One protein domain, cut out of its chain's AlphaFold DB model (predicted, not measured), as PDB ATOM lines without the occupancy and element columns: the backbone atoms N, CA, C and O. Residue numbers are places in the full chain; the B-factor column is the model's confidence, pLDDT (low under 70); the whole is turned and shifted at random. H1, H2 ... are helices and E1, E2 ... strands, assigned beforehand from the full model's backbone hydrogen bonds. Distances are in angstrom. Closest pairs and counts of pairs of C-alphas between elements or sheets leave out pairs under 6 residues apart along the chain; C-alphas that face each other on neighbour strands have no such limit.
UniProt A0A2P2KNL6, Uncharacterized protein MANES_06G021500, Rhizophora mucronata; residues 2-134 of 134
ATOM      1  N   ALA A   2      48.874 -28.133 -21.483       35.03
ATOM      2  CA  ALA A   2      48.440 -29.519 -21.622       35.03
ATOM      3  C   ALA A   2      47.784 -29.679 -22.996       35.03
ATOM      4  O   ALA A   2      46.871 -28.934 -23.345       35.03
ATOM      5  N   THR A   3      48.307 -30.613 -23.778       40.97
ATOM      6  CA  THR A   3      47.789 -31.029 -25.078       40.97
ATOM      7  C   THR A   3      46.341 -31.481 -24.912       40.97
ATOM      8  O   THR A   3      46.073 -32.434 -24.179       40.97
ATOM      9  N   GLY A   4      45.406 -30.773 -25.548       43.44
ATOM     10  CA  GLY A   4      44.005 -31.168 -25.574       43.44
ATOM     11  C   GLY A   4      43.892 -32.543 -26.219       43.44
ATOM     12  O   GLY A   4      44.151 -32.680 -27.409       43.44
ATOM     13  N   SER A   5      43.558 -33.561 -25.425       50.88
ATOM     14  CA  SER A   5      43.053 -34.830 -25.944       50.88
ATOM     15  C   SER A   5      41.935 -34.503 -26.922       50.88
ATOM     16  O   SER A   5      40.958 -33.867 -26.522       50.88
ATOM     17  N   ASP A   6      42.073 -34.947 -28.166       55.12
ATOM     18  CA  ASP A   6      41.006 -34.882 -29.157       55.12
ATOM     19  C   ASP A   6      39.863 -35.757 -28.626       55.12
ATOM     20  O   ASP A   6      39.901 -36.987 -28.672       55.12
ATOM     21  N   ARG A   7      38.908 -35.135 -27.929       65.12
ATOM     22  CA  ARG A   7      37.752 -35.843 -27.386       65.12
ATOM     23  C   ARG A   7      36.834 -36.142 -28.555       65.12
ATOM     24  O   ARG A   7      36.384 -35.223 -29.235       65.12
ATOM     25  N   ILE A   8      36.538 -37.422 -28.749       76.50
ATOM     26  CA  ILE A   8      35.539 -37.876 -29.715       76.50
ATOM     27  C   ILE A   8      34.222 -37.138 -29.420       76.50
ATOM     28  O   ILE A   8      33.719 -37.184 -28.296       76.50
ATOM     29  N   ALA A   9      33.694 -36.428 -30.421       88.88
ATOM     30  CA  ALA A   9      32.497 -35.599 -30.270       88.88
ATOM     31  C   ALA A   9      31.234 -36.434 -30.003       88.88
ATOM     32  O   ALA A   9      30.346 -35.991 -29.278       88.88
ATOM     33  N   VAL A  10      31.165 -37.647 -30.560       93.81
ATOM     34  CA  VAL A  10      30.054 -38.591 -30.391       93.81
ATOM     35  C   VAL A  10      30.615 -39.965 -30.043       93.81
ATOM     36  O   VAL A  10      31.261 -40.610 -30.864       93.81
ATOM     37  N   GLU A  11      30.379 -40.414 -28.817       95.62
ATOM     38  CA  GLU A  11      30.880 -41.685 -28.294       95.62
ATOM     39  C   GLU A  11      29.713 -42.636 -28.015       95.62
ATOM     40  O   GLU A  11      28.803 -42.288 -27.263       95.62
ATOM     41  N   VAL A  12      29.747 -43.849 -28.572       96.94
ATOM     42  CA  VAL A  12      28.813 -44.927 -28.207       96.94
ATOM     43  C   VAL A  12      29.469 -45.792 -27.138       96.94
ATOM     44  O   VAL A  12      30.554 -46.332 -27.352       96.94
ATOM     45  N   CYS A  13      28.825 -45.937 -25.983       97.62
ATOM     46  CA  CYS A  13      29.371 -46.700 -24.866       97.62
ATOM     47  C   CYS A  13      28.277 -47.357 -24.013       97.62
ATOM     48  O   CYS A  13      27.079 -47.121 -24.181       97.62
ATOM     49  N   LYS A  14      28.697 -48.215 -23.079       97.88
ATOM     50  CA  LYS A  14      27.794 -48.879 -22.134       97.88
ATOM     51  C   LYS A  14      27.536 -47.973 -20.929       97.88
ATOM     52  O   LYS A  14      28.463 -47.457 -20.307       97.88
ATOM     53  N   GLY A  15      26.265 -47.780 -20.604       96.25
ATOM     54  CA  GLY A  15      25.791 -47.061 -19.430       96.25
ATOM     55  C   GLY A  15      25.447 -47.982 -18.259       96.25
ATOM     56  O   GLY A  15      25.952 -49.100 -18.123       96.25
ATOM     57  N   VAL A  16      24.550 -47.503 -17.397       96.25
ATOM     58  CA  VAL A  16      24.049 -48.243 -16.235       96.25
ATOM     59  C   VAL A  16      23.407 -49.556 -16.695       96.25
ATOM     60  O   VAL A  16      22.665 -49.585 -17.676       96.25
ATOM     61  N   ASN A  17      23.703 -50.647 -15.983       94.44
ATOM     62  CA  ASN A  17      23.242 -52.006 -16.296       94.44
ATOM     63  C   ASN A  17      23.603 -52.500 -17.711       94.44
ATOM     64  O   ASN A  17      22.943 -53.398 -18.230       94.44
ATOM     65  N   GLY A  18      24.632 -51.928 -18.345       96.12
ATOM     66  CA  GLY A  18      25.085 -52.353 -19.670       96.12
ATOM     67  C   GLY A  18      24.167 -51.936 -20.823       96.12
ATOM     68  O   GLY A  18      24.329 -52.444 -21.931       96.12
ATOM     69  N   LEU A  19      23.216 -51.025 -20.593       97.12
ATOM     70  CA  LEU A  19      22.425 -50.445 -21.678       97.12
ATOM     71  C   LEU A  19      23.303 -49.552 -22.555       97.12
ATOM     72  O   LEU A  19      24.137 -48.807 -22.044       97.12
ATOM     73  N   ASP A  20      23.096 -49.607 -23.866       98.12
ATOM     74  CA  ASP A  20      23.795 -48.732 -24.801       98.12
ATOM     75  C   ASP A  20      23.333 -47.283 -24.656       98.12
ATOM     76  O   ASP A  20      22.133 -46.986 -24.576       98.12
ATOM     77  N   LYS A  21      24.309 -46.380 -24.639       98.31
ATOM     78  CA  LYS A  21      24.093 -44.940 -24.661       98.31
ATOM     79  C   LYS A  21      25.059 -44.270 -25.626       98.31
ATOM     80  O   LYS A  21      26.129 -44.791 -25.934       98.31
ATOM     81  N   VAL A  22      24.678 -43.079 -26.049       98.19
ATOM     82  CA  VAL A  22      25.534 -42.149 -26.764       98.19
ATOM     83  C   VAL A  22      25.859 -40.988 -25.845       98.19
ATOM     84  O   VAL A  22      24.990 -40.483 -25.130       98.19
ATOM     85  N   VAL A  23      27.111 -40.552 -25.876       97.62
ATOM     86  CA  VAL A  23      27.544 -39.330 -25.221       97.62
ATOM     87  C   VAL A  23      28.044 -38.344 -26.263       97.62
ATOM     88  O   VAL A  23      29.006 -38.607 -26.981       97.62
ATOM     89  N   LEU A  24      27.374 -37.199 -26.328       96.00
ATOM     90  CA  LEU A  24      27.707 -36.089 -27.208       96.00
ATOM     91  C   LEU A  24      28.509 -35.056 -26.418       96.00
ATOM     92  O   LEU A  24      28.154 -34.733 -25.281       96.00
ATOM     93  N   ARG A  25      29.598 -34.541 -26.993       94.31
ATOM     94  CA  ARG A  25      30.502 -33.577 -26.354       94.31
ATOM     95  C   ARG A  25      30.881 -32.471 -27.320       94.31
ATOM     96  O   ARG A  25      31.412 -32.732 -28.393       94.31
ATOM     97  N   GLU A  26      30.688 -31.230 -26.895       89.44
ATOM     98  CA  GLU A  26      31.192 -30.068 -27.622       89.44
ATOM     99  C   GLU A  26      32.530 -29.578 -27.052       89.44
ATOM    100  O   GLU A  26      32.861 -29.789 -25.883       89.44
ATOM    101  N   ALA A  27      33.280 -28.837 -27.875       82.25
ATOM    102  CA  ALA A  27      34.604 -28.311 -27.537       82.25
ATOM    103  C   ALA A  27      34.626 -27.440 -26.265       82.25
ATOM    104  O   ALA A  27      35.638 -27.376 -25.574       82.25
ATOM    105  N   ARG A  28      33.507 -26.780 -25.937       85.00
ATOM    106  CA  ARG A  28      33.371 -25.918 -24.750       85.00
ATOM    107  C   ARG A  28      32.954 -26.671 -23.480       85.00
ATOM    108  O   ARG A  28      32.547 -26.041 -22.519       85.00
ATOM    109  N   GLY A  29      32.999 -28.005 -23.475       86.38
ATOM    110  CA  GLY A  29      32.709 -28.820 -22.286       86.38
ATOM    111  C   GLY A  29      31.239 -29.204 -22.096       86.38
ATOM    112  O   GLY A  29      30.951 -30.087 -21.289       86.38
ATOM    113  N   ARG A  30      30.323 -28.628 -22.886       93.62
ATOM    114  CA  ARG A  30      28.914 -29.046 -22.925       93.62
ATOM    115  C   ARG A  30      28.806 -30.505 -23.336       93.62
ATOM    116  O   ARG A  30      29.527 -30.960 -24.228       93.62
ATOM    117  N   SER A  31      27.891 -31.234 -22.708       96.31
ATOM    118  CA  SER A  31      27.670 -32.632 -23.066       96.31
ATOM    119  C   SER A  31      26.248 -33.095 -22.822       96.31
ATOM    120  O   SER A  31      25.546 -32.530 -21.989       96.31
ATOM    121  N   VAL A  32      25.843 -34.129 -23.550       97.56
ATOM    122  CA  VAL A  32      24.536 -34.773 -23.428       97.56
ATOM    123  C   VAL A  32      24.740 -36.282 -23.376       97.56
ATOM    124  O   VAL A  32      25.565 -36.814 -24.118       97.56
ATOM    125  N   GLU A  33      23.993 -36.975 -22.518       98.25
ATOM    126  CA  GLU A  33      23.908 -38.439 -22.529       98.25
ATOM    127  C   GLU A  33      22.513 -38.888 -22.963       98.25
ATOM    128  O   GLU A  33      21.511 -38.457 -22.385       98.25
ATOM    129  N   VAL A  34      22.459 -39.786 -23.948       98.69
ATOM    130  CA  VAL A  34      21.218 -40.323 -24.517       98.69
ATOM    131  C   VAL A  34      21.274 -41.845 -24.500       98.69
ATOM    132  O   VAL A  34      22.140 -42.437 -25.137       98.69
ATOM    133  N   TYR A  35      20.363 -42.503 -23.788       98.56
ATOM    134  CA  TYR A  35      20.238 -43.961 -23.855       98.56
ATOM    135  C   TYR A  35      19.480 -44.365 -25.120       98.56
ATOM    136  O   TYR A  35      18.433 -43.797 -25.425       98.56
ATOM    137  N   LEU A  36      19.965 -45.398 -25.820       98.19
ATOM    138  CA  LEU A  36      19.249 -45.958 -26.974       98.19
ATOM    139  C   LEU A  36      17.921 -46.593 -26.551       98.19
ATOM    140  O   LEU A  36      16.964 -46.637 -27.316       98.19
ATOM    141  N   TYR A  37      17.822 -47.045 -25.303       98.25
ATOM    142  CA  TYR A  37      16.541 -47.413 -24.725       98.25
ATOM    143  C   TYR A  37      15.684 -46.161 -24.483       98.25
ATOM    144  O   TYR A  37      16.003 -45.326 -23.638       98.25
ATOM    145  N   GLY A  38      14.603 -46.054 -25.251       97.81
ATOM    146  CA  GLY A  38      13.637 -44.964 -25.232       97.81
ATOM    147  C   GLY A  38      14.086 -43.673 -25.916       97.81
ATOM    148  O   GLY A  38      13.388 -42.677 -25.740       97.81
ATOM    149  N   ALA A  39      15.232 -43.673 -26.621       98.25
ATOM    150  CA  ALA A  39      15.914 -42.456 -27.092       98.25
ATOM    151  C   ALA A  39      15.967 -41.380 -25.989       98.25
ATOM    152  O   ALA A  39      15.640 -40.208 -26.175       98.25
ATOM    153  N   HIS A  40      16.308 -41.829 -24.781       98.56
ATOM    154  CA  HIS A  40      16.017 -41.101 -23.557       98.56
ATOM    155  C   HIS A  40      17.212 -40.239 -23.169       98.56
ATOM    156  O   HIS A  40      18.264 -40.759 -22.789       98.56
ATOM    157  N   VAL A  41      17.053 -38.916 -23.223       98.69
ATOM    158  CA  VAL A  41      18.090 -37.982 -22.760       98.69
ATOM    159  C   VAL A  41      18.124 -37.999 -21.236       98.69
ATOM    160  O   VAL A  41      17.140 -37.628 -20.594       98.69
ATOM    161  N   THR A  42      19.232 -38.440 -20.645       98.50
ATOM    162  CA  THR A  42      19.359 -38.613 -19.185       98.50
ATOM    163  C   THR A  42      20.269 -37.598 -18.511       98.50
ATOM    164  O   THR A  42      20.215 -37.479 -17.291       98.50
ATOM    165  N   SER A  43      21.101 -36.887 -19.271       98.38
ATOM    166  CA  SER A  43      22.001 -35.849 -18.756       98.38
ATOM    167  C   SER A  43      22.194 -34.769 -19.811       98.38
ATOM    168  O   SER A  43      22.304 -35.081 -20.999       98.38
ATOM    169  N   TRP A  44      22.254 -33.517 -19.370       98.06
ATOM    170  CA  TRP A  44      22.698 -32.380 -20.162       98.06
ATOM    171  C   TRP A  44      23.508 -31.444 -19.270       98.06
ATOM    172  O   TRP A  44      22.987 -30.845 -18.333       98.06
ATOM    173  N   LYS A  45      24.791 -31.294 -19.588       97.75
ATOM    174  CA  LYS A  45      25.713 -30.430 -18.854       97.75
ATOM    175  C   LYS A  45      26.076 -29.185 -19.644       97.75
ATOM    176  O   LYS A  45      26.323 -29.267 -20.853       97.75
ATOM    177  N   ASN A  46      26.149 -28.052 -18.949       95.94
ATOM    178  CA  ASN A  46      26.677 -26.810 -19.510       95.94
ATOM    179  C   ASN A  46      28.219 -26.829 -19.603       95.94
ATOM    180  O   ASN A  46      28.868 -27.845 -19.360       95.94
ATOM    181  N   ASP A  47      28.805 -25.702 -19.997       95.06
ATOM    182  CA  ASP A  47      30.253 -25.483 -20.100       95.06
ATOM    183  C   ASP A  47      30.990 -25.525 -18.751       95.06
ATOM    184  O   ASP A  47      32.172 -25.862 -18.715       95.06
ATOM    185  N   ASN A  48      30.281 -25.296 -17.644       94.62
ATOM    186  CA  ASN A  48      30.801 -25.461 -16.283       94.62
ATOM    187  C   ASN A  48      30.674 -26.906 -15.758       94.62
ATOM    188  O   ASN A  48      31.120 -27.205 -14.651       94.62
ATOM    189  N   GLY A  49      30.069 -27.816 -16.531       94.44
ATOM    190  CA  GLY A  49      29.814 -29.199 -16.120       94.44
ATOM    191  C   GLY A  49      28.611 -29.373 -15.186       94.44
ATOM    192  O   GLY A  49      28.408 -30.475 -14.670       94.44
ATOM    193  N   GLU A  50      27.816 -28.323 -14.978       97.19
ATOM    194  CA  GLU A  50      26.616 -28.347 -14.141       97.19
ATOM    195  C   GLU A  50      25.497 -29.105 -14.858       97.19
ATOM    196  O   GLU A  50      25.239 -28.873 -16.040       97.19
ATOM    197  N   GLU A  51      24.842 -30.019 -14.142       98.00
ATOM    198  CA  GLU A  51      23.723 -30.802 -14.666       98.00
ATOM    199  C   GLU A  51      22.454 -29.945 -14.749       98.00
ATOM    200  O   GLU A  51      22.029 -29.351 -13.758       98.00
ATOM    201  N   LEU A  52      21.845 -29.907 -15.933       98.25
ATOM    202  CA  LEU A  52      20.654 -29.112 -16.231       98.25
ATOM    203  C   LEU A  52      19.367 -29.941 -16.185       98.25
ATOM    204  O   LEU A  52      18.277 -29.374 -16.098       98.25
ATOM    205  N   LEU A  53      19.468 -31.273 -16.251       98.38
ATOM    206  CA  LEU A  53      18.311 -32.161 -16.210       98.38
ATOM    207  C   LEU A  53      18.189 -32.854 -14.857       98.38
ATOM    208  O   LEU A  53      19.118 -33.478 -14.350       98.38
ATOM    209  N   PHE A  54      16.980 -32.829 -14.297       98.25
ATOM    210  CA  PHE A  54      16.666 -33.703 -13.177       98.25
ATOM    211  C   PHE A  54      16.578 -35.153 -13.655       98.25
ATOM    212  O   PHE A  54      15.744 -35.495 -14.495       98.25
ATOM    213  N   LEU A  55      17.356 -36.028 -13.029       98.00
ATOM    214  CA  LEU A  55      17.223 -37.472 -13.150       98.00
ATOM    215  C   LEU A  55      16.981 -38.069 -11.765       98.00
ATOM    216  O   LEU A  55      17.655 -37.723 -10.795       98.00
ATOM    217  N   SER A  56      16.000 -38.963 -11.639       97.62
ATOM    218  CA  SER A  56      15.686 -39.533 -10.330       97.62
ATOM    219  C   SER A  56      16.819 -40.444  -9.853       97.62
ATOM    220  O   SER A  56      17.208 -41.371 -10.553       97.62
ATOM    221  N   ASN A  57      17.256 -40.284  -8.603       95.12
ATOM    222  CA  ASN A  57      18.158 -41.240  -7.947       95.12
ATOM    223  C   ASN A  57      17.556 -42.653  -7.780       95.12
ATOM    224  O   ASN A  57      18.271 -43.596  -7.463       95.12
ATOM    225  N   LYS A  58      16.241 -42.803  -7.989       95.56
ATOM    226  CA  LYS A  58      15.508 -44.077  -8.011       95.56
ATOM    227  C   LYS A  58      15.184 -44.535  -9.441       95.56
ATOM    228  O   LYS A  58      14.319 -45.391  -9.621       95.56
ATOM    229  N   ALA A  59      15.793 -43.926 -10.462       96.06
ATOM    230  CA  ALA A  59      15.594 -44.331 -11.847       96.06
ATOM    231  C   ALA A  59      16.060 -45.778 -12.058       96.06
ATOM    232  O   ALA A  59      17.135 -46.178 -11.615       96.06
ATOM    233  N   ILE A  60      15.235 -46.564 -12.748       94.75
ATOM    234  CA  ILE A  60      15.541 -47.952 -13.092       94.75
ATOM    235  C   ILE A  60      15.961 -47.985 -14.558       94.75
ATOM    236  O   ILE A  60      15.148 -47.757 -15.447       94.75
ATOM    237  N   PHE A  61      17.226 -48.312 -14.804       96.38
ATOM    238  CA  PHE A  61      17.788 -48.508 -16.141       96.38
ATOM    239  C   PHE A  61      17.640 -49.969 -16.558       96.38
ATOM    240  O   PHE A  61      18.619 -50.713 -16.627       96.38
ATOM    241  N   LYS A  62      16.398 -50.434 -16.707       93.75
ATOM    242  CA  LYS A  62      16.121 -51.827 -17.063       93.75
ATOM    243  C   LYS A  62      14.783 -51.941 -17.803       93.75
ATOM    244  O   LYS A  62      13.748 -51.629 -17.201       93.75
ATOM    245  N   PRO A  63      14.779 -52.445 -19.050       93.50
ATOM    246  CA  PRO A  63      13.546 -52.808 -19.733       93.50
ATOM    247  C   PRO A  63      12.703 -53.801 -18.910       93.50
ATOM    248  O   PRO A  63      13.260 -54.621 -18.174       93.50
ATOM    249  N   PRO A  64      11.364 -53.747 -19.000       92.38
ATOM    250  CA  PRO A  64      10.577 -52.881 -19.879       92.38
ATOM    251  C   PRO A  64      10.172 -51.544 -19.230       92.38
ATOM    252  O   PRO A  64       9.314 -50.846 -19.756       92.38
ATOM    253  N   LYS A  65      10.729 -51.161 -18.071       92.19
ATOM    254  CA  LYS A  65      10.319 -49.927 -17.371       92.19
ATOM    255  C   LYS A  65      10.965 -48.695 -18.003       92.19
ATOM    256  O   LYS A  65      12.133 -48.749 -18.364       92.19
ATOM    257  N   ALA A  66      10.221 -47.596 -18.117       95.38
ATOM    258  CA  ALA A  66      10.757 -46.322 -18.600       95.38
ATOM    259  C   ALA A  66      11.708 -45.697 -17.565       95.38
ATOM    260  O   ALA A  66      11.503 -45.838 -16.353       95.38
ATOM    261  N   ILE A  67      12.722 -44.967 -18.036       97.81
ATOM    262  CA  ILE A  67      13.653 -44.234 -17.170       97.81
ATOM    263  C   ILE A  67      12.924 -43.022 -16.562       97.81
ATOM    264  O   ILE A  67      12.129 -42.353 -17.223       97.81
ATOM    265  N   ARG A  68      13.159 -42.740 -15.274       97.56
ATOM    266  CA  ARG A  68      12.487 -41.650 -14.547       97.56
ATOM    267  C   ARG A  68      13.357 -40.393 -14.481       97.56
ATOM    268  O   ARG A  68      14.403 -40.403 -13.833       97.56
ATOM    269  N   GLY A  69      12.842 -39.290 -15.020       97.94
ATOM    270  CA  GLY A  69      13.561 -38.017 -15.167       97.94
ATOM    271  C   GLY A  69      14.125 -37.868 -16.579       97.94
ATOM    272  O   GLY A  69      13.775 -38.658 -17.455       97.94
ATOM    273  N   GLY A  70      14.975 -36.872 -16.807       98.38
ATOM    274  CA  GLY A  70      15.479 -36.553 -18.139       98.38
ATOM    275  C   GLY A  70      14.357 -36.118 -19.089       98.38
ATOM    276  O   GLY A  70      13.390 -35.487 -18.662       98.38
ATOM    277  N   ILE A  71      14.473 -36.491 -20.364       98.50
ATOM    278  CA  ILE A  71      13.501 -36.155 -21.416       98.50
ATOM    279  C   ILE A  71      12.900 -37.452 -21.991       98.50
ATOM    280  O   ILE A  71      13.490 -38.047 -22.893       98.50
ATOM    281  N   PRO A  72      11.756 -37.933 -21.462       97.88
ATOM    282  CA  PRO A  72      11.053 -39.097 -22.000       97.88
ATOM    283  C   PRO A  72      10.224 -38.754 -23.245       97.88
ATOM    284  O   PRO A  72       9.484 -37.768 -23.252       97.88
ATOM    285  N   ILE A  73      10.235 -39.635 -24.246       97.75
ATOM    286  CA  ILE A  73       9.345 -39.541 -25.411       97.75
ATOM    287  C   ILE A  73       7.970 -40.136 -25.074       97.75
ATOM    288  O   ILE A  73       7.862 -41.281 -24.634       97.75
ATOM    289  N   CYS A  74       6.905 -39.363 -25.293       97.12
ATOM    290  CA  CYS A  74       5.523 -39.832 -25.178       97.12
ATOM    291  C   CYS A  74       4.954 -40.044 -26.583       97.12
ATOM    292  O   CYS A  74       4.610 -39.073 -27.252       97.12
ATOM    293  N   PHE A  75       4.886 -41.293 -27.041       95.50
ATOM    294  CA  PHE A  75       4.397 -41.622 -28.377       95.50
ATOM    295  C   PHE A  75       3.891 -43.071 -28.428       95.50
ATOM    296  O   PHE A  75       4.526 -43.959 -27.845       95.50
ATOM    297  N   PRO A  76       2.759 -43.336 -29.104       94.00
ATOM    298  CA  PRO A  76       1.947 -42.404 -29.908       94.00
ATOM    299  C   PRO A  76       0.856 -41.668 -29.116       94.00
ATOM    300  O   PRO A  76      -0.011 -41.018 -29.691       94.00
ATOM    301  N   GLN A  77       0.878 -41.778 -27.792       94.31
ATOM    302  CA  GLN A  77      -0.149 -41.244 -26.907       94.31
ATOM    303  C   GLN A  77       0.491 -40.432 -25.785       94.31
ATOM    304  O   GLN A  77       1.572 -40.765 -25.304       94.31
ATOM    305  N   PHE A  78      -0.212 -39.408 -25.306       96.31
ATOM    306  CA  PHE A  78       0.123 -38.726 -24.061       96.31
ATOM    307  C   PHE A  78      -0.819 -39.158 -22.933       96.31
ATOM    308  O   PHE A  78      -2.020 -39.336 -23.144       96.31
ATOM    309  N   ALA A  79      -0.273 -39.320 -21.726       94.62
ATOM    310  CA  ALA A  79      -1.002 -39.785 -20.550       94.62
ATOM    311  C   ALA A  79      -1.817 -41.059 -20.860       94.62
ATOM    312  O   ALA A  79      -1.317 -41.979 -21.512       94.62
ATOM    313  N   SER A  80      -3.057 -41.123 -20.386       95.31
ATOM    314  CA  SER A  80      -4.002 -42.215 -20.624       95.31
ATOM    315  C   SER A  80      -5.052 -41.863 -21.690       95.31
ATOM    316  O   SER A  80      -6.176 -42.350 -21.618       95.31
ATOM    317  N   HIS A  81      -4.732 -40.991 -22.657       91.94
ATOM    318  CA  HIS A  81      -5.675 -40.531 -23.692       91.94
ATOM    319  C   HIS A  81      -5.899 -41.532 -24.848       91.94
ATOM    320  O   HIS A  81      -6.086 -41.128 -25.992       91.94
ATOM    321  N   GLY A  82      -5.897 -42.834 -24.567       90.06
ATOM    322  CA  GLY A  82      -6.153 -43.895 -25.543       90.06
ATOM    323  C   GLY A  82      -5.949 -45.286 -24.937       90.06
ATOM    324  O   GLY A  82      -5.829 -45.428 -23.721       90.06
ATOM    325  N   SER A  83      -5.950 -46.320 -25.780       90.88
ATOM    326  CA  SER A  83      -5.951 -47.732 -25.358       90.88
ATOM    327  C   SER A  83      -4.566 -48.318 -25.069       90.88
ATOM    328  O   SER A  83      -4.469 -49.472 -24.653       90.88
ATOM    329  N   LEU A  84      -3.500 -47.553 -25.308       92.50
ATOM    330  CA  LEU A  84      -2.126 -47.998 -25.093       92.50
ATOM    331  C   LEU A  84      -1.685 -47.773 -23.644       92.50
ATOM    332  O   LEU A  84      -2.358 -47.101 -22.857       92.50
ATOM    333  N   GLU A  85      -0.513 -48.312 -23.300       90.88
ATOM    334  CA  GLU A  85       0.137 -48.006 -22.027       90.88
ATOM    335  C   GLU A  85       0.315 -46.487 -21.834       90.88
ATOM    336  O   GLU A  85       0.337 -45.705 -22.789       90.88
ATOM    337  N   GLN A  86       0.418 -46.046 -20.577       94.62
ATOM    338  CA  GLN A  86       0.499 -44.621 -20.268       94.62
ATOM    339  C   GLN A  86       1.702 -43.982 -20.981       94.62
ATOM    340  O   GLN A  86       2.838 -44.416 -20.784       94.62
ATOM    341  N   HIS A  87       1.448 -42.904 -21.730       96.50
ATOM    342  CA  HIS A  87       2.412 -42.213 -22.599       96.50
ATOM    343  C   HIS A  87       2.887 -43.005 -23.835       96.50
ATOM    344  O   HIS A  87       3.902 -42.654 -24.441       96.50
ATOM    345  N   GLY A  88       2.152 -44.048 -24.225       95.12
ATOM    346  CA  GLY A  88       2.541 -44.934 -25.314       95.12
ATOM    347  C   GLY A  88       3.813 -45.724 -24.998       95.12
ATOM    348  O   GLY A  88       4.277 -45.766 -23.861       95.12
ATOM    349  N   PHE A  89       4.377 -46.359 -26.019       94.44
ATOM    350  CA  PHE A  89       5.412 -47.381 -25.855       94.44
ATOM    351  C   PHE A  89       6.812 -46.934 -26.290       94.44
ATOM    352  O   PHE A  89       7.784 -47.638 -26.023       94.44
ATOM    353  N   ALA A  90       6.964 -45.781 -26.953       96.19
ATOM    354  CA  ALA A  90       8.237 -45.384 -27.569       96.19
ATOM    355  C   ALA A  90       9.412 -45.301 -26.574       96.19
ATOM    356  O   ALA A  90      10.514 -45.773 -26.861       96.19
ATOM    357  N   ARG A  91       9.164 -44.786 -25.361       96.94
ATOM    358  CA  ARG A  91      10.140 -44.735 -24.249       96.94
ATOM    359  C   ARG A  91      10.484 -46.103 -23.638       96.94
ATOM    360  O   ARG A  91      11.349 -46.193 -22.770       96.94
ATOM    361  N   ASN A  92       9.776 -47.153 -24.045       95.25
ATOM    362  CA  ASN A  92       9.917 -48.528 -23.574       95.25
ATOM    363  C   ASN A  92      10.472 -49.455 -24.673       95.25
ATOM    364  O   ASN A  92      10.339 -50.677 -24.582       95.25
ATOM    365  N   ARG A  93      11.068 -48.892 -25.731       95.00
ATOM    366  CA  ARG A  93      11.660 -49.628 -26.858       95.00
ATOM    367  C   ARG A  93      13.127 -49.276 -27.044       95.00
ATOM    368  O   ARG A  93      13.578 -48.220 -26.615       95.00
ATOM    369  N   LEU A  94      13.877 -50.174 -27.677       95.94
ATOM    370  CA  LEU A  94      15.228 -49.869 -28.137       95.94
ATOM    371  C   LEU A  94      15.153 -49.125 -29.468       95.94
ATOM    372  O   LEU A  94      14.524 -49.593 -30.413       95.94
ATOM    373  N   TRP A  95      15.811 -47.977 -29.512       97.62
ATOM    374  CA  TRP A  95      16.024 -47.182 -30.709       97.62
ATOM    375  C   TRP A  95      17.373 -47.543 -31.320       97.62
ATOM    376  O   TRP A  95      18.269 -48.052 -30.642       97.62
ATOM    377  N   SER A  96      17.521 -47.287 -32.614       96.75
ATOM    378  CA  SER A  96      18.788 -47.451 -33.327       96.75
ATOM    379  C   SER A  96      19.344 -46.091 -33.715       96.75
ATOM    380  O   SER A  96      18.570 -45.177 -33.977       96.75
ATOM    381  N   ILE A  97      20.668 -45.973 -33.798       96.44
ATOM    382  CA  ILE A  97      21.294 -44.834 -34.476       96.44
ATOM    383  C   ILE A  97      20.994 -44.966 -35.968       96.44
ATOM    384  O   ILE A  97      21.198 -46.040 -36.545       96.44
ATOM    385  N   ASP A  98      20.479 -43.899 -36.569       94.81
ATOM    386  CA  ASP A  98      20.307 -43.814 -38.009       94.81
ATOM    387  C   ASP A  98      21.569 -43.223 -38.643       94.81
ATOM    388  O   ASP A  98      21.980 -42.114 -38.316       94.81
ATOM    389  N   ASN A  99      22.213 -43.996 -39.517       90.31
ATOM    390  CA  ASN A  99      23.436 -43.569 -40.202       90.31
ATOM    391  C   ASN A  99      23.145 -42.916 -41.561       90.31
ATOM    392  O   ASN A  99      24.065 -42.373 -42.169       90.31
ATOM    393  N   ASP A 100      21.899 -42.989 -42.035       89.31
ATOM    394  CA  ASP A 100      21.447 -42.377 -43.288       89.31
ATOM    395  C   ASP A 100      20.138 -41.591 -43.068       89.31
ATOM    396  O   ASP A 100      19.104 -41.901 -43.667       89.31
ATOM    397  N   PRO A 101      20.139 -40.605 -42.145       85.75
ATOM    398  CA  PRO A 101      18.954 -39.811 -41.869       85.75
ATOM    399  C   PRO A 101      18.633 -38.890 -43.058       85.75
ATOM    400  O   PRO A 101      19.537 -38.434 -43.768       85.75
ATOM    401  N   PRO A 102      17.351 -38.536 -43.271       83.06
ATOM    402  CA  PRO A 102      17.004 -37.500 -44.232       83.06
ATOM    403  C   PRO A 102      17.705 -36.177 -43.868       83.06
ATOM    404  O   PRO A 102      17.931 -35.909 -42.685       83.06
ATOM    405  N   PRO A 103      18.024 -35.310 -44.850       80.50
ATOM    406  CA  PRO A 103      18.717 -34.056 -44.581       80.50
ATOM    407  C   PRO A 103      17.984 -33.224 -43.528       80.50
ATOM    408  O   PRO A 103      16.796 -32.924 -43.680       80.50
ATOM    409  N   PHE A 104      18.694 -32.825 -42.471       74.62
ATOM    410  CA  PHE A 104      18.108 -31.976 -41.443       74.62
ATOM    411  C   PHE A 104      17.731 -30.616 -42.063       74.62
ATOM    412  O   PHE A 104      18.553 -30.014 -42.759       74.62
ATOM    413  N   PRO A 105      16.510 -30.097 -41.830       70.50
ATOM    414  CA  PRO A 105      16.006 -28.913 -42.534       70.50
ATOM    415  C   PRO A 105      16.749 -27.619 -42.173       70.50
ATOM    416  O   PRO A 105      16.550 -26.593 -42.820       70.50
ATOM    417  N   VAL A 106      17.600 -27.649 -41.142       73.19
ATOM    418  CA  VAL A 106      18.375 -26.501 -40.670       73.19
ATOM    419  C   VAL A 106      19.860 -26.832 -40.729       73.19
ATOM    420  O   VAL A 106      20.318 -27.803 -40.134       73.19
ATOM    421  N   VAL A 107      20.643 -25.989 -41.401       68.25
ATOM    422  CA  VAL A 107      22.104 -26.089 -41.348       68.25
ATOM    423  C   VAL A 107      22.555 -25.692 -39.942       68.25
ATOM    424  O   VAL A 107      22.572 -24.513 -39.591       68.25
ATOM    425  N   SER A 108      22.893 -26.683 -39.122       69.38
ATOM    426  CA  SER A 108      23.532 -26.448 -37.830       69.38
ATOM    427  C   SER A 108      25.025 -26.215 -38.032       69.38
ATOM    428  O   SER A 108      25.686 -26.909 -38.803       69.38
ATOM    429  N   THR A 109      25.582 -25.246 -37.310       71.56
ATOM    430  CA  THR A 109      27.036 -25.070 -37.219       71.56
ATOM    431  C   THR A 109      27.676 -26.089 -36.274       71.56
ATOM    432  O   THR A 109      28.892 -26.286 -36.329       71.56
ATOM    433  N   SER A 110      26.879 -26.753 -35.426       76.12
ATOM    434  CA  SER A 110      27.358 -27.841 -34.578       76.12
ATOM    435  C   SER A 110      27.415 -29.138 -35.374       76.12
ATOM    436  O   SER A 110      26.438 -29.560 -35.989       76.12
ATOM    437  N   ARG A 111      28.579 -29.784 -35.337       76.50
ATOM    438  CA  ARG A 111      28.814 -31.109 -35.930       76.50
ATOM    439  C   ARG A 111      28.536 -32.249 -34.949       76.50
ATOM    440  O   ARG A 111      28.859 -33.393 -35.241       76.50
ATOM    441  N   THR A 112      27.993 -31.929 -33.777       88.88
ATOM    442  CA  THR A 112      27.779 -32.887 -32.694       88.88
ATOM    443  C   THR A 112      26.293 -33.193 -32.599       88.88
ATOM    444  O   THR A 112      25.558 -32.527 -31.874       88.88
ATOM    445  N   PHE A 113      25.847 -34.182 -33.362       90.50
ATOM    446  CA  PHE A 113      24.461 -34.638 -33.374       90.50
ATOM    447  C   PHE A 113      24.405 -36.159 -33.514       90.50
ATOM    448  O   PHE A 113      25.396 -36.798 -33.870       90.50
ATOM    449  N   ILE A 114      23.241 -36.719 -33.199       93.62
ATOM    450  CA  ILE A 114      22.866 -38.089 -33.526       93.62
ATOM    451  C   ILE A 114      21.429 -38.095 -34.014       93.62
ATOM    452  O   ILE A 114      20.593 -37.372 -33.471       93.62
ATOM    453  N   ASP A 115      21.153 -38.963 -34.971       94.06
ATOM    454  CA  ASP A 115      19.803 -39.283 -35.396       94.06
ATOM    455  C   ASP A 115      19.442 -40.652 -34.827       94.06
ATOM    456  O   ASP A 115      20.217 -41.610 -34.905       94.06
ATOM    457  N   LEU A 116      18.287 -40.729 -34.170       96.69
ATOM    458  CA  LEU A 116      17.761 -41.957 -33.592       96.69
ATOM    459  C   LEU A 116      16.450 -42.290 -34.284       96.69
ATOM    460  O   LEU A 116      15.628 -41.408 -34.501       96.69
ATOM    461  N   ILE A 117      16.255 -43.571 -34.579       95.94
ATOM    462  CA  ILE A 117      15.051 -44.068 -35.237       95.94
ATOM    463  C   ILE A 117      14.468 -45.263 -34.482       95.94
ATOM    464  O   ILE A 117      15.161 -46.235 -34.145       95.94
ATOM    465  N   LEU A 118      13.164 -45.194 -34.240       95.31
ATOM    466  CA  LEU A 118      12.315 -46.277 -33.781       95.31
ATOM    467  C   LEU A 118      11.615 -46.905 -34.986       95.31
ATOM    468  O   LEU A 118      10.706 -46.331 -35.589       95.31
ATOM    469  N   ARG A 119      12.020 -48.132 -35.314       90.75
ATOM    470  CA  ARG A 119      11.375 -48.935 -36.357       90.75
ATOM    471  C   ARG A 119      10.245 -49.767 -35.738       90.75
ATOM    472  O   ARG A 119      10.489 -50.387 -34.699       90.75
ATOM    473  N   PRO A 120       9.042 -49.815 -36.339       86.19
ATOM    474  CA  PRO A 120       7.958 -50.655 -35.841       86.19
ATOM    475  C   PRO A 120       8.376 -52.122 -35.808       86.19
ATOM    476  O   PRO A 120       8.934 -52.638 -36.778       86.19
ATOM    477  N   THR A 121       8.064 -52.803 -34.712       87.31
ATOM    478  CA  THR A 121       8.149 -54.264 -34.635       87.31
ATOM    479  C   THR A 121       6.789 -54.896 -34.930       87.31
ATOM    480  O   THR A 121       5.757 -54.224 -34.890       87.31
ATOM    481  N   GLU A 122       6.757 -56.205 -35.194       86.44
ATOM    482  CA  GLU A 122       5.487 -56.934 -35.328       86.44
ATOM    483  C   GLU A 122       4.603 -56.789 -34.083       86.44
ATOM    484  O   GLU A 122       3.385 -56.684 -34.204       86.44
ATOM    485  N   ASP A 123       5.201 -56.745 -32.890       85.75
ATOM    486  CA  ASP A 123       4.459 -56.576 -31.640       85.75
ATOM    487  C   ASP A 123       3.868 -55.172 -31.501       85.75
ATOM    488  O   ASP A 123       2.736 -55.033 -31.033       85.75
ATOM    489  N   ASP A 124       4.573 -54.139 -31.966       85.44
ATOM    490  CA  ASP A 124       4.030 -52.780 -31.961       85.44
ATOM    491  C   ASP A 124       2.850 -52.653 -32.934       85.44
ATOM    492  O   ASP A 124       1.836 -52.042 -32.600       85.44
ATOM    493  N   LEU A 125       2.935 -53.298 -34.103       86.38
ATOM    494  CA  LEU A 125       1.858 -53.308 -35.098       86.38
ATOM    495  C   LEU A 125       0.611 -54.073 -34.628       86.38
ATOM    496  O   LEU A 125      -0.492 -53.767 -35.077       86.38
ATOM    497  N   LYS A 126       0.753 -55.041 -33.708       87.56
ATOM    498  CA  LYS A 126      -0.390 -55.735 -33.084       87.56
ATOM    499  C   LYS A 126      -1.186 -54.810 -32.163       87.56
ATOM    500  O   LYS A 126      -2.409 -54.904 -32.129       87.56
ATOM    501  N   ILE A 127      -0.502 -53.951 -31.403       87.69
ATOM    502  CA  ILE A 127      -1.145 -53.065 -30.415       87.69
ATOM    503  C   ILE A 127      -1.534 -51.706 -31.003       87.69
ATOM    504  O   ILE A 127      -2.465 -51.068 -30.515       87.69
ATOM    505  N   TRP A 128      -0.849 -51.270 -32.059       88.75
ATOM    506  CA  TRP A 128      -1.132 -50.036 -32.775       88.75
ATOM    507  C   TRP A 128      -0.912 -50.274 -34.281       88.75
ATOM    508  O   TRP A 128       0.216 -50.201 -34.751       88.75
ATOM    509  N   PRO A 129      -1.956 -50.587 -35.070       84.19
ATOM    510  CA  PRO A 129      -1.819 -51.065 -36.452       84.19
ATOM    511  C   PRO A 129      -1.682 -49.922 -37.471       84.19
ATOM    512  O   PRO A 129      -2.366 -49.878 -38.493       84.19
ATOM    513  N   HIS A 130      -0.797 -48.972 -37.191       81.69
ATOM    514  CA  HIS A 130      -0.435 -47.893 -38.107       81.69
ATOM    515  C   HIS A 130       1.007 -48.095 -38.573       81.69
ATOM    516  O   HIS A 130       1.775 -48.790 -37.929       81.69
ATOM    517  N   ARG A 131       1.414 -47.535 -39.712       72.88
ATOM    518  CA  ARG A 131       2.842 -47.497 -40.062       72.88
ATOM    519  C   ARG A 131       3.406 -46.151 -39.635       72.88
ATOM    520  O   ARG A 131       2.812 -45.124 -39.949       72.88
ATOM    521  N   TRP A 132       4.540 -46.162 -38.944       73.88
ATOM    522  CA  TRP A 132       5.271 -44.962 -38.544       73.88
ATOM    523  C   TRP A 132       6.776 -45.203 -38.649       73.88
ATOM    524  O   TRP A 132       7.234 -46.332 -38.513       73.88
ATOM    525  N   ASN A 133       7.523 -44.124 -38.856       59.66
ATOM    526  CA  ASN A 133       8.939 -44.028 -38.521       59.66
ATOM    527  C   ASN A 133       9.016 -42.849 -37.549       59.66
ATOM    528  O   ASN A 133       8.541 -41.764 -37.895       59.66
ATOM    529  N   ALA A 134       9.485 -43.093 -36.328       59.53
ATOM    530  CA  ALA A 134       9.547 -42.096 -35.261       59.53
ATOM    531  C   ALA A 134      10.971 -41.969 -34.732       59.53
ATOM    532  O   ALA A 134      11.711 -42.973 -34.844       59.53
TER     533      ALA A 134
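Overview. This is residues 2 to 134 of the 134 residues of the protein "Uncharacterized protein MANES_06G021500" of Rhizophora mucronata (UniProt A0A2P2KNL6). With little regular structure, the domain is one strongly twisted sheet, E1 to E4, from which long loops run to the far end, where short H1 lies away from the sheet. The sheet is a meander, each strand the antiparallel neighbour of the one before, in the order E1 E2 E3 E4. The printed part has 133 residues, 28 in named elements, mixed in class. It is compact, with a radius of gyration of the C-alphas of 16.3 A and spans of 57, 37 and 25 A.

Arrangement. E1, residues 10 to 14, and E2, residues 20 to 25, form a hairpin; N 11 and O 23 are 2.9 A apart. E2 and E3, residues 31 to 35, form another; N 22 and O 34 are 2.8 A apart. E3 and E4, residues 40 to 45, form a third; N 33 and O 43 are 3.0 A apart. H1, residues 122 to 127, is not on the sheet; its O i to N i+4 pairs are within hydrogen-bond range.

Along the chain. E2 is 16.6 A long and E4 15.2 A. C-alpha 10 begins E1 at (30.054, -38.591, -30.391); C-alpha 127 ends H1 at (-1.145, -53.065, -30.415).

Size, cuts and confidence. The printed part has no cut. The link from E4 to H1 is long, 76 residues. Residues 2 to 7, 107 to 108 and 133 to 134 have pLDDT under 70.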